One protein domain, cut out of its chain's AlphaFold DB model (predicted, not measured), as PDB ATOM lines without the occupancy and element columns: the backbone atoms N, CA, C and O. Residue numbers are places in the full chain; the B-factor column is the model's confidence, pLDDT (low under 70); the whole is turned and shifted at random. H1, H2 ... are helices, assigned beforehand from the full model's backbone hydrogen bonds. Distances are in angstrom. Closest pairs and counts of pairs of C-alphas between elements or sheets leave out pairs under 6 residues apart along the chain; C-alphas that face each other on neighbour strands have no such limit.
ATOM      1  N   LEU A   4     -18.486 -28.623   1.328       85.38
ATOM      2  CA  LEU A   4     -19.794 -28.047   1.018       85.38
ATOM      3  C   LEU A   4     -20.216 -27.011   2.064       85.38
ATOM      4  O   LEU A   4     -20.645 -25.930   1.673       85.38
ATOM      5  N   ASP A   5     -19.962 -27.272   3.349       85.19
ATOM      6  CA  ASP A   5     -20.247 -26.335   4.444       85.19
ATOM      7  C   ASP A   5     -19.505 -25.000   4.254       85.19
ATOM      8  O   ASP A   5     -20.038 -23.916   4.511       85.19
ATOM      9  N   ILE A   6     -18.257 -25.066   3.772       87.12
ATOM     10  CA  ILE A   6     -17.463 -23.876   3.447       87.12
ATOM     11  C   ILE A   6     -18.038 -23.168   2.227       87.12
ATOM     12  O   ILE A   6     -18.241 -21.955   2.257       87.12
ATOM     13  N   VAL A   7     -18.322 -23.911   1.158       88.38
ATOM     14  CA  VAL A   7     -18.864 -23.354  -0.087       88.38
ATOM     15  C   VAL A   7     -20.188 -22.630   0.157       88.38
ATOM     16  O   VAL A   7     -20.383 -21.540  -0.381       88.38
ATOM     17  N   GLU A   8     -21.083 -23.185   0.972       86.38
ATOM     18  CA  GLU A   8     -22.358 -22.552   1.320       86.38
ATOM     19  C   GLU A   8     -22.159 -21.207   2.019       86.38
ATOM     20  O   GLU A   8     -22.764 -20.207   1.623       86.38
ATOM     21  N   LYS A   9     -21.242 -21.143   2.989       83.94
ATOM     22  CA  LYS A   9     -20.914 -19.886   3.672       83.94
ATOM     23  C   LYS A   9     -20.244 -18.879   2.744       83.94
ATOM     24  O   LYS A   9     -20.640 -17.717   2.722       83.94
ATOM     25  N   LEU A  10     -19.285 -19.308   1.923       86.94
ATOM     26  CA  LEU A  10     -18.580 -18.433   0.980       86.94
ATOM     27  C   LEU A  10     -19.493 -17.897  -0.141       86.94
ATOM     28  O   LEU A  10     -19.293 -16.780  -0.623       86.94
ATOM     29  N   LYS A  11     -20.524 -18.651  -0.552       87.12
ATOM     30  CA  LYS A  11     -21.549 -18.198  -1.514       87.12
ATOM     31  C   LYS A  11     -22.443 -17.082  -0.971       87.12
ATOM     32  O   LYS A  11     -23.093 -16.395  -1.761       87.12
ATOM     33  N   ASN A  12     -22.497 -16.907   0.345       84.56
ATOM     34  CA  ASN A  12     -23.270 -15.846   0.986       84.56
ATOM     35  C   ASN A  12     -22.475 -14.550   1.174       84.56
ATOM     36  O   ASN A  12     -23.032 -13.590   1.686       84.56
ATOM     37  N   ILE A  13     -21.218 -14.491   0.723       85.94
ATOM     38  CA  ILE A  13     -20.371 -13.297   0.818       85.94
ATOM     39  C   ILE A  13     -20.509 -12.438  -0.445       85.94
ATOM     40  O   ILE A  13     -20.207 -12.906  -1.552       85.94
ATOM     41  N   ASN A  14     -20.897 -11.170  -0.270       83.38
ATOM     42  CA  ASN A  14     -21.088 -10.206  -1.354       83.38
ATOM     43  C   ASN A  14     -19.797  -9.467  -1.726       83.38
ATOM     44  O   ASN A  14     -19.024  -9.026  -0.876       83.38
ATOM     45  N   LYS A  15     -19.576  -9.283  -3.032       86.56
ATOM     46  CA  LYS A  15     -18.417  -8.558  -3.564       86.56
ATOM     47  C   LYS A  15     -18.686  -7.053  -3.608       86.56
ATOM     48  O   LYS A  15     -19.534  -6.596  -4.368       86.56
ATOM     49  N   ASN A  16     -17.903  -6.267  -2.871       85.19
ATOM     50  CA  ASN A  16     -17.881  -4.815  -3.006       85.19
ATOM     51  C   ASN A  16     -16.877  -4.393  -4.095       85.19
ATOM     52  O   ASN A  16     -15.662  -4.488  -3.916       85.19
ATOM     53  N   GLU A  17     -17.385  -3.898  -5.224       86.44
ATOM     54  CA  GLU A  17     -16.568  -3.501  -6.382       86.44
ATOM     55  C   GLU A  17     -15.587  -2.350  -6.095       86.44
ATOM     56  O   GLU A  17     -14.545  -2.248  -6.745       86.44
ATOM     57  N   ASN A  18     -15.874  -1.488  -5.115       83.31
ATOM     58  CA  ASN A  18     -14.997  -0.370  -4.763       83.31
ATOM     59  C   ASN A  18     -13.759  -0.868  -3.999       83.31
ATOM     60  O   ASN A  18     -12.635  -0.497  -4.340       83.31
ATOM     61  N   TYR A  19     -13.949  -1.766  -3.023       83.25
ATOM     62  CA  TYR A  19     -12.838  -2.410  -2.313       83.25
ATOM     63  C   TYR A  19     -12.054  -3.357  -3.220       83.25
ATOM     64  O   TYR A  19     -10.829  -3.324  -3.208       83.25
ATOM     65  N   TYR A  20     -12.734  -4.122  -4.074       87.44
ATOM     66  CA  TYR A  20     -12.086  -5.044  -5.009       87.44
ATOM     67  C   TYR A  20     -11.102  -4.358  -5.969       87.44
ATOM     68  O   TYR A  20     -10.063  -4.921  -6.301       87.44
ATOM     69  N   LYS A  21     -11.391  -3.123  -6.399       86.06
ATOM     70  CA  LYS A  21     -10.492  -2.355  -7.279       86.06
ATOM     71  C   LYS A  21      -9.332  -1.677  -6.544       86.06
ATOM     72  O   LYS A  21      -8.345  -1.342  -7.188       86.06
ATOM     73  N   LYS A  22      -9.459  -1.433  -5.233       85.12
ATOM     74  CA  LYS A  22      -8.531  -0.587  -4.456       85.12
ATOM     75  C   LYS A  22      -7.689  -1.344  -3.434       85.12
ATOM     76  O   LYS A  22      -6.640  -0.849  -3.042       85.12
ATOM     77  N   ASN A  23      -8.143  -2.507  -2.978       84.81
ATOM     78  CA  ASN A  23      -7.501  -3.273  -1.919       84.81
ATOM     79  C   ASN A  23      -7.054  -4.639  -2.458       84.81
ATOM     80  O   ASN A  23      -7.880  -5.490  -2.791       84.81
ATOM     81  N   PHE A  24      -5.735  -4.838  -2.522       84.00
ATOM     82  CA  PHE A  24      -5.123  -6.076  -3.006       84.00
ATOM     83  C   PHE A  24      -5.556  -7.302  -2.191       84.00
ATOM     84  O   PHE A  24      -5.931  -8.306  -2.783       84.00
ATOM     85  N   LEU A  25      -5.585  -7.215  -0.857       84.25
ATOM     86  CA  LEU A  25      -6.002  -8.327   0.007       84.25
ATOM     87  C   LEU A  25      -7.479  -8.680  -0.202       84.25
ATOM     88  O   LEU A  25      -7.832  -9.853  -0.284       84.25
ATOM     89  N   TYR A  26      -8.343  -7.673  -0.359       87.25
ATOM     90  CA  TYR A  26      -9.756  -7.898  -0.675       87.25
ATOM     91  C   TYR A  26      -9.910  -8.596  -2.032       87.25
ATOM     92  O   TYR A  26     -10.660  -9.562  -2.155       87.25
ATOM     93  N   LYS A  27      -9.171  -8.148  -3.053       89.12
ATOM     94  CA  LYS A  27      -9.154  -8.798  -4.366       89.12
ATOM     95  C   LYS A  27      -8.690 -10.254  -4.266       89.12
ATOM     96  O   LYS A  27      -9.410 -11.138  -4.715       89.12
ATOM     97  N   THR A  28      -7.554 -10.505  -3.616       88.88
ATOM     98  CA  THR A  28      -6.988 -11.849  -3.419       88.88
ATOM     99  C   THR A  28      -7.959 -12.780  -2.695       88.88
ATOM    100  O   THR A  28      -8.109 -13.936  -3.098       88.88
ATOM    101  N   PHE A  29      -8.667 -12.283  -1.674       91.12
ATOM    102  CA  PHE A  29      -9.714 -13.042  -0.993       91.12
ATOM    103  C   PHE A  29     -10.830 -13.452  -1.957       91.12
ATOM    104  O   PHE A  29     -11.173 -14.631  -2.022       91.12
ATOM    105  N   PHE A  30     -11.387 -12.505  -2.719       91.00
ATOM    106  CA  PHE A  30     -12.496 -12.789  -3.632       91.00
ATOM    107  C   PHE A  30     -12.089 -13.684  -4.799       91.00
ATOM    108  O   PHE A  30     -12.839 -14.601  -5.121       91.00
ATOM    109  N   ASP A  31     -10.911 -13.476  -5.384       92.06
ATOM    110  CA  ASP A  31     -10.393 -14.334  -6.453       92.06
ATOM    111  C   ASP A  31     -10.242 -15.777  -5.945       92.06
ATOM    112  O   ASP A  31     -10.754 -16.713  -6.562       92.06
ATOM    113  N   SER A  32      -9.655 -15.950  -4.754       93.62
ATOM    114  CA  SER A  32      -9.492 -17.268  -4.127       93.62
ATOM    115  C   SER A  32     -10.833 -17.905  -3.755       93.62
ATOM    116  O   SER A  32     -11.027 -19.100  -3.959       93.62
ATOM    117  N   LYS A  33     -11.785 -17.111  -3.249       92.75
ATOM    118  CA  LYS A  33     -13.148 -17.549  -2.918       92.75
ATOM    119  C   LYS A  33     -13.889 -18.054  -4.152       92.75
ATOM    120  O   LYS A  33     -14.497 -19.120  -4.112       92.75
ATOM    121  N   GLU A  34     -13.876 -17.282  -5.236       93.25
ATOM    122  CA  GLU A  34     -14.561 -17.634  -6.481       93.25
ATOM    123  C   GLU A  34     -13.958 -18.884  -7.121       93.25
ATOM    124  O   GLU A  34     -14.692 -19.710  -7.664       93.25
ATOM    125  N   GLU A  35     -12.639 -19.052  -7.030       93.38
ATOM    126  CA  GLU A  35     -11.964 -20.272  -7.461       93.38
ATOM    127  C   GLU A  35     -12.351 -21.467  -6.575       93.38
ATOM    128  O   GLU A  35     -12.744 -22.511  -7.094       93.38
ATOM    129  N   TYR A  36     -12.363 -21.292  -5.247       93.25
ATOM    130  CA  TYR A  36     -12.716 -22.339  -4.282       93.25
ATOM    131  C   TYR A  36     -14.156 -22.834  -4.463       93.25
ATOM    132  O   TYR A  36     -14.419 -24.036  -4.474       93.25
ATOM    133  N   VAL A  37     -15.108 -21.918  -4.667       91.69
ATOM    134  CA  VAL A  37     -16.529 -22.244  -4.881       91.69
ATOM    135  C   VAL A  37     -16.760 -23.043  -6.172       91.69
ATOM    136  O   VAL A  37     -17.733 -23.795  -6.254       91.69
ATOM    137  N   LYS A  38     -15.878 -22.902  -7.168       91.44
ATOM    138  CA  LYS A  38     -15.947 -23.615  -8.456       91.44
ATOM    139  C   LYS A  38     -15.238 -24.973  -8.437       91.44
ATOM    140  O   LYS A  38     -15.338 -25.705  -9.422       91.44
ATOM    141  N   MET A  39     -14.534 -25.323  -7.357       89.00
ATOM    142  CA  MET A  39     -13.821 -26.597  -7.257       89.00
ATOM    143  C   MET A  39     -14.773 -27.798  -7.290       89.00
ATOM    144  O   MET A  39     -15.840 -27.808  -6.671       89.00
ATOM    145  N   ILE A  40     -14.344 -28.857  -7.974       82.88
ATOM    146  CA  ILE A  40     -15.066 -30.128  -8.086       82.88
ATOM    147  C   ILE A  40     -14.454 -31.166  -7.135       82.88
ATOM    148  O   ILE A  40     -13.328 -30.992  -6.682       82.88
ATOM    149  N   PRO A  41     -15.174 -32.226  -6.723       73.38
ATOM    150  CA  PRO A  41     -14.648 -33.199  -5.754       73.38
ATOM    151  C   PRO A  41     -13.321 -33.863  -6.156       73.38
ATOM    152  O   PRO A  41     -12.570 -34.271  -5.284       73.38
ATOM    153  N   SER A  42     -13.013 -33.928  -7.455       73.25
ATOM    154  CA  SER A  42     -11.754 -34.462  -7.991       73.25
ATOM    155  C   SER A  42     -10.601 -33.450  -8.038       73.25
ATOM    156  O   SER A  42      -9.580 -33.728  -8.661       73.25
ATOM    157  N   THR A  43     -10.766 -32.246  -7.481       77.56
ATOM    158  CA  THR A  43      -9.712 -31.226  -7.467       77.56
ATOM    159  C   THR A  43      -8.556 -31.644  -6.557       77.56
ATOM    160  O   THR A  43      -8.776 -32.177  -5.472       77.56
ATOM    161  N   ASP A  44      -7.330 -31.373  -7.008       84.69
ATOM    162  CA  ASP A  44      -6.089 -31.647  -6.281       84.69
ATOM    163  C   ASP A  44      -6.108 -31.026  -4.861       84.69
ATOM    164  O   ASP A  44      -6.276 -29.803  -4.736       84.69
ATOM    165  N   PRO A  45      -5.913 -31.828  -3.791       88.19
ATOM    166  CA  PRO A  45      -5.812 -31.347  -2.412       88.19
ATOM    167  C   PRO A  45      -4.794 -30.220  -2.213       88.19
ATOM    168  O   PRO A  45      -5.032 -29.322  -1.401       88.19
ATOM    169  N   LYS A  46      -3.691 -30.218  -2.976       89.31
ATOM    170  CA  LYS A  46      -2.685 -29.147  -2.944       89.31
ATOM    171  C   LYS A  46      -3.287 -27.811  -3.364       89.31
ATOM    172  O   LYS A  46      -3.075 -26.795  -2.701       89.31
ATOM    173  N   LYS A  47      -4.088 -27.814  -4.433       91.00
ATOM    174  CA  LYS A  47      -4.738 -26.604  -4.942       91.00
ATOM    175  C   LYS A  47      -5.836 -26.109  -4.006       91.00
ATOM    176  O   LYS A  47      -5.962 -24.905  -3.805       91.00
ATOM    177  N   GLU A  48      -6.615 -27.011  -3.408       92.38
ATOM    178  CA  GLU A  48      -7.603 -26.618  -2.394       92.38
ATOM    179  C   GLU A  48      -6.915 -25.960  -1.182       92.38
ATOM    180  O   GLU A  48      -7.358 -24.905  -0.721       92.38
ATOM    181  N   MET A  49      -5.793 -26.517  -0.716       92.44
ATOM    182  CA  MET A  49      -5.049 -25.964   0.415       92.44
ATOM    183  C   MET A  49      -4.430 -24.593   0.108       92.44
ATOM    184  O   MET A  49      -4.513 -23.689   0.936       92.44
ATOM    185  N   GLU A  50      -3.891 -24.393  -1.100       92.94
ATOM    186  CA  GLU A  50      -3.401 -23.088  -1.573       92.94
ATOM    187  C   GLU A  50      -4.466 -21.987  -1.409       92.94
ATOM    188  O   GLU A  50      -4.195 -20.917  -0.855       92.94
ATOM    189  N   LEU A  51      -5.699 -22.258  -1.849       93.25
ATOM    190  CA  LEU A  51      -6.803 -21.302  -1.752       93.25
ATOM    191  C   LEU A  51      -7.224 -21.046  -0.302       93.25
ATOM    192  O   LEU A  51      -7.511 -19.900   0.057       93.25
ATOM    193  N   LEU A  52      -7.237 -22.083   0.544       92.75
ATOM    194  CA  LEU A  52      -7.510 -21.927   1.974       92.75
ATOM    195  C   LEU A  52      -6.470 -21.022   2.641       92.75
ATOM    196  O   LEU A  52      -6.855 -20.094   3.351       92.75
ATOM    197  N   LEU A  53      -5.177 -21.230   2.373       92.12
ATOM    198  CA  LEU A  53      -4.094 -20.413   2.930       92.12
ATOM    199  C   LEU A  53      -4.229 -18.938   2.522       92.12
ATOM    200  O   LEU A  53      -4.145 -18.060   3.385       92.12
ATOM    201  N   ARG A  54      -4.529 -18.654   1.245       91.25
ATOM    202  CA  ARG A  54      -4.796 -17.285   0.755       91.25
ATOM    203  C   ARG A  54      -5.982 -16.633   1.464       91.25
ATOM    204  O   ARG A  54      -5.888 -15.484   1.901       91.25
ATOM    205  N   MET A  55      -7.099 -17.350   1.599       92.00
ATOM    206  CA  MET A  55      -8.295 -16.821   2.266       92.00
ATOM    207  C   MET A  55      -8.051 -16.570   3.760       92.00
ATOM    208  O   MET A  55      -8.399 -15.500   4.262       92.00
ATOM    209  N   MET A  56      -7.413 -17.516   4.458       90.88
ATOM    210  CA  MET A  56      -7.056 -17.390   5.876       90.88
ATOM    211  C   MET A  56      -6.160 -16.181   6.126       90.88
ATOM    212  O   MET A  56      -6.383 -15.441   7.085       90.88
ATOM    213  N   ARG A  57      -5.176 -15.956   5.248       87.06
ATOM    214  CA  ARG A  57      -4.322 -14.772   5.293       87.06
ATOM    215  C   ARG A  57      -5.137 -13.488   5.228       87.06
ATOM    216  O   ARG A  57      -5.021 -12.650   6.114       87.06
ATOM    217  N   CYS A  58      -5.955 -13.348   4.188       87.25
ATOM    218  CA  CYS A  58      -6.711 -12.122   3.945       87.25
ATOM    219  C   CYS A  58      -7.609 -11.771   5.140       87.25
ATOM    220  O   CYS A  58      -7.643 -10.625   5.578       87.25
ATOM    221  N   ILE A  59      -8.291 -12.770   5.705       86.81
ATOM    222  CA  ILE A  59      -9.135 -12.591   6.892       86.81
ATOM    223  C   ILE A  59      -8.295 -12.177   8.110       86.81
ATOM    224  O   ILE A  59      -8.676 -11.253   8.826       86.81
ATOM    225  N   LYS A  60      -7.139 -12.818   8.333       84.12
ATOM    226  CA  LYS A  60      -6.242 -12.502   9.458       84.12
ATOM    227  C   LYS A  60      -5.692 -11.073   9.396       84.12
ATOM    228  O   LYS A  60      -5.508 -10.452  10.438       84.12
ATOM    229  N   ASP A  61      -5.476 -10.548   8.195       79.88
ATOM    230  CA  ASP A  61      -5.014  -9.173   7.968       79.88
ATOM    231  C   ASP A  61      -6.137  -8.129   8.025       79.88
ATOM    232  O   ASP A  61      -5.918  -6.955   7.727       79.88
ATOM    233  N   GLY A  62      -7.350  -8.540   8.399       78.94
ATOM    234  CA  GLY A  62      -8.468  -7.628   8.599       78.94
ATOM    235  C   GLY A  62      -9.225  -7.278   7.321       78.94
ATOM    236  O   GLY A  62      -9.844  -6.217   7.263       78.94
ATOM    237  N   VAL A  63      -9.223  -8.144   6.296       81.94
ATOM    238  CA  VAL A  63     -10.199  -8.015   5.203       81.94
ATOM    239  C   VAL A  63     -11.604  -8.134   5.784       81.94
ATOM    240  O   VAL A  63     -12.018  -9.184   6.271       81.94
ATOM    241  N   ILE A  64     -12.340  -7.029   5.708       77.44
ATOM    242  CA  ILE A  64     -13.732  -6.956   6.129       77.44
ATOM    243  C   ILE A  64     -14.601  -7.518   5.008       77.44
ATOM    244  O   ILE A  64     -14.569  -7.027   3.879       77.44
ATOM    245  N   VAL A  65     -15.394  -8.534   5.332       77.50
ATOM    246  CA  VAL A  65     -16.360  -9.155   4.425       77.50
ATOM    247  C   VAL A  65     -17.765  -9.000   4.981       77.50
ATOM    248  O   VAL A  65     -17.979  -9.082   6.190       77.50
ATOM    249  N   VAL A  66     -18.713  -8.765   4.081       79.62
ATOM    250  CA  VAL A  66     -20.137  -8.647   4.397       79.62
ATOM    251  C   VAL A  66     -20.915  -9.761   3.714       79.62
ATOM    252  O   VAL A  66     -20.536 -10.225   2.629       79.62
ATOM    253  N   ASP A  67     -21.978 -10.216   4.363       78.44
ATOM    254  CA  ASP A  67     -22.888 -11.197   3.787       78.44
ATOM    255  C   ASP A  67     -23.898 -10.561   2.808       78.44
ATOM    256  O   ASP A  67     -23.784  -9.393   2.416       78.44
ATOM    257  N   LYS A  68     -24.870 -11.361   2.352       74.38
ATOM    258  CA  LYS A  68     -25.928 -10.929   1.429       74.38
ATOM    259  C   LYS A  68     -26.878  -9.889   2.017       74.38
ATOM    260  O   LYS A  68     -27.457  -9.136   1.239       74.38
ATOM    261  N   ASP A  69     -26.986  -9.832   3.339       76.38
ATOM    262  CA  ASP A  69     -27.862  -8.927   4.084       76.38
ATOM    263  C   ASP A  69     -27.102  -7.673   4.568       76.38
ATOM    264  O   ASP A  69     -27.575  -6.947   5.440       76.38
ATOM    265  N   GLU A  70     -25.912  -7.423   4.002       73.38
ATOM    266  CA  GLU A  70     -24.983  -6.341   4.359       73.38
ATOM    267  C   GLU A  70     -24.483  -6.385   5.815       73.38
ATOM    268  O   GLU A  70     -23.941  -5.399   6.323       73.38
ATOM    269  N   GLN A  71     -24.592  -7.533   6.490       75.94
ATOM    270  CA  GLN A  71     -24.047  -7.695   7.833       75.94
ATOM    271  C   GLN A  71     -22.560  -8.035   7.787       75.94
ATOM    272  O   GLN A  71     -22.084  -8.805   6.950       75.94
ATOM    273  N   LEU A  72     -21.809  -7.458   8.727       75.06
ATOM    274  CA  LEU A  72     -20.399  -7.771   8.935       75.06
ATOM    275  C   LEU A  72     -20.253  -9.232   9.363       75.06
ATOM    276  O   LEU A  72     -20.749  -9.634  10.416       75.06
ATOM    277  N   LEU A  73     -19.524 -10.017   8.571       74.88
ATOM    278  CA  LEU A  73     -19.187 -11.381   8.950       74.88
ATOM    279  C   LEU A  73     -18.228 -11.376  10.135       74.88
ATOM    280  O   LEU A  73     -17.246 -10.633  10.181       74.88
ATOM    281  N   ASN A  74     -18.488 -12.273  11.082       78.75
ATOM    282  CA  ASN A  74     -17.573 -12.508  12.182       78.75
ATOM    283  C   ASN A  74     -16.277 -13.147  11.637       78.75
ATOM    284  O   ASN A  74     -16.258 -14.295  11.173       78.75
ATOM    285  N   ILE A  75     -15.199 -12.363  11.690       78.50
ATOM    286  CA  ILE A  75     -13.849 -12.715  11.232       78.50
ATOM    287  C   ILE A  75     -13.347 -13.989  11.922       78.50
ATOM    288  O   ILE A  75     -12.831 -14.885  11.255       78.50
ATOM    289  N   GLU A  76     -13.555 -14.110  13.233       81.00
ATOM    290  CA  GLU A  76     -13.098 -15.246  14.035       81.00
ATOM    291  C   GLU A  76     -13.834 -16.539  13.657       81.00
ATOM    292  O   GLU A  76     -13.205 -17.570  13.420       81.00
ATOM    293  N   LEU A  77     -15.161 -16.482  13.496       82.12
ATOM    294  CA  LEU A  77     -15.956 -17.636  13.059       82.12
ATOM    295  C   LEU A  77     -15.571 -18.104  11.651       82.12
ATOM    296  O   LEU A  77     -15.506 -19.308  11.394       82.12
ATOM    297  N   THR A  78     -15.302 -17.167  10.742       82.44
ATOM    298  CA  THR A  78     -14.887 -17.486   9.368       82.44
ATOM    299  C   THR A  78     -13.496 -18.117   9.358       82.44
ATOM    300  O   THR A  78     -13.275 -19.132   8.698       82.44
ATOM    301  N   LEU A  79     -12.569 -17.571  10.145       86.44
ATOM    302  CA  LEU A  79     -11.216 -18.096  10.276       86.44
ATOM    303  C   LEU A  79     -11.201 -19.502  10.896       86.44
ATOM    304  O   LEU A  79     -10.552 -20.397  10.356       86.44
ATOM    305  N   ASN A  80     -11.969 -19.726  11.966       87.12
ATOM    306  CA  ASN A  80     -12.103 -21.032  12.622       87.12
ATOM    307  C   ASN A  80     -12.680 -22.099  11.687       87.12
ATOM    308  O   ASN A  80     -12.293 -23.267  11.746       87.12
ATOM    309  N   LEU A  81     -13.581 -21.704  10.789       88.19
ATOM    310  CA  LEU A  81     -14.139 -22.594   9.781       88.19
ATOM    311  C   LEU A  81     -13.091 -23.017   8.741       88.19
ATOM    312  O   LEU A  81     -12.956 -24.212   8.470       88.19
ATOM    313  N   LEU A  82     -12.316 -22.066   8.211       90.19
ATOM    314  CA  LEU A  82     -11.219 -22.363   7.283       90.19
ATOM    315  C   LEU A  82     -10.140 -23.235   7.946       90.19
ATOM    316  O   LEU A  82      -9.715 -24.229   7.361       90.19
ATOM    317  N   LEU A  83      -9.767 -22.932   9.196       89.56
ATOM    318  CA  LEU A  83      -8.856 -23.750  10.007       89.56
ATOM    319  C   LEU A  83      -9.386 -25.175  10.214       89.56
ATOM    320  O   LEU A  83      -8.635 -26.145  10.109       89.56
ATOM    321  N   SER A  84     -10.690 -25.319  10.464       89.88
ATOM    322  CA  SER A  84     -11.328 -26.627  10.634       89.88
ATOM    323  C   SER A  84     -11.265 -27.459   9.354       89.88
ATOM    324  O   SER A  84     -10.978 -28.653   9.417       89.88
ATOM    325  N   ARG A  85     -11.490 -26.845   8.182       91.44
ATOM    326  CA  ARG A  85     -11.330 -27.539   6.894       91.44
ATOM    327  C   ARG A  85      -9.877 -27.885   6.618       91.44
ATOM    328  O   ARG A  85      -9.611 -29.026   6.243       91.44
ATOM    329  N   LYS A  86      -8.946 -26.961   6.882       91.19
ATOM    330  CA  LYS A  86      -7.510 -27.243   6.814       91.19
ATOM    331  C   LYS A  86      -7.177 -28.510   7.606       91.19
ATOM    332  O   LYS A  86      -6.601 -29.432   7.043       91.19
ATOM    333  N   LYS A  87      -7.621 -28.601   8.868       89.19
ATOM    334  CA  LYS A  87      -7.391 -29.772   9.733       89.19
ATOM    335  C   LYS A  87      -7.920 -31.076   9.121       89.19
ATOM    336  O   LYS A  87      -7.245 -32.094   9.208       89.19
ATOM    337  N   THR A  88      -9.093 -31.054   8.485       89.62
ATOM    338  CA  THR A  88      -9.656 -32.250   7.824       89.62
ATOM    339  C   THR A  88      -8.942 -32.654   6.539       89.62
ATOM    340  O   THR A  88      -9.056 -33.803   6.133       89.62
ATOM    341  N   MET A  89      -8.232 -31.728   5.896       89.62
ATOM    342  CA  MET A  89      -7.483 -32.001   4.670       89.62
ATOM    343  C   MET A  89      -6.068 -32.515   4.924       89.62
ATOM    344  O   MET A  89      -5.428 -32.965   3.982       89.62
ATOM    345  N   MET A  90      -5.568 -32.413   6.158       89.56
ATOM    346  CA  MET A  90      -4.224 -32.868   6.505       89.56
ATOM    347  C   MET A  90      -4.047 -34.345   6.133       89.56
ATOM    348  O   MET A  90      -4.910 -35.179   6.409       89.56
TER     349      MET A  90
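Overview. This is residues 4 to 90 of the 895 residues of the protein "GT44 domain-containing protein" of Candidatus Fukatsuia symbiotica (UniProt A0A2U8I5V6). Three long helices, H3, H4 and H5, fold back and forth, each running opposite to the one before, and the short H1 packs on the last residues of H3, 33 to 37, apart from H4; together the four make a skewed bundle. The small H2 makes a corner with the beginning of H3 at one end, and the long stretch of residues 61 to 74 loops across that same end between H4 and H5. The printed part has 87 residues with five named helices, in the order H1, H2, H3, H4, H5, and no named strand; its class is all helix. It is compact, with a radius of gyration of the C-alphas of 12.3 A and spans of 34 by 23 by 22 A.

Arrangement. Start with H1, residues 4 to 11, and look from it to H3, residues 24 to 37, the hub, which touches three other helices. H1 touches residues 33 to 37 of H3 alone, at a steep tilt of 45 degrees, opposite ways; their closest C-alphas, those of Val 7 and Val 37, are 5.4 A apart. H2, residues 17 to 22, touches H3 only at the corner, where the closest C-alphas, of Tyr 20 and Lys 27, are 4.8 A apart. Next find H4, residues 45 to 60, which forms a helical hairpin with H3: they touch, closest at the C-alphas of Phe 29 and Met 55, 5.2 A apart, and run opposite ways at 37 degrees, only just a steep tilt. H4 forms a second helical hairpin with H5, residues 75 to 89, at a shallow tilt of 19 degrees, opposite ways; the closest C-alphas, of Met 56 and Leu 79, are 6.1 A apart. H5 and H1 only just touch, with 3 pairs of C-alphas within 8 A, the closest being those of Ile 6 and Leu 81 at 7.3 A. H1 and H4 are apart, and so are H3 and H5. In H1, H2, H3, H4 and H5 every O i to N i+4 pair is within hydrogen-bond range.

Along the chain. Find C-alpha 4 at (-19.794, -28.047, 1.018), where H1 begins; it runs 10.3 A to C-alpha 11. H2 follows from residue 17 to 22. H3 begins at C-alpha 24, at (-5.123, -6.076, -3.006), and runs 19.9 A to C-alpha 37. H4, the longest helix with 16 residues, runs 22.3 A from C-alpha 45 to C-alpha 60. H5 runs 21.3 A from C-alpha 75 to C-alpha 89, at (-7.483, -32.001, 4.670).

Size, cuts and confidence. The two C-alphas farthest apart, those of Asn 18 and Met 90, are 36.0 A apart. The printed part has no cut. The links H1 to H2 and H2 to H3 are tight, H3 to H4 is short, and H4 to H5, with 14 residues, is long. The mean pLDDT of the printed part is 85.9, and no printed residue is under 70.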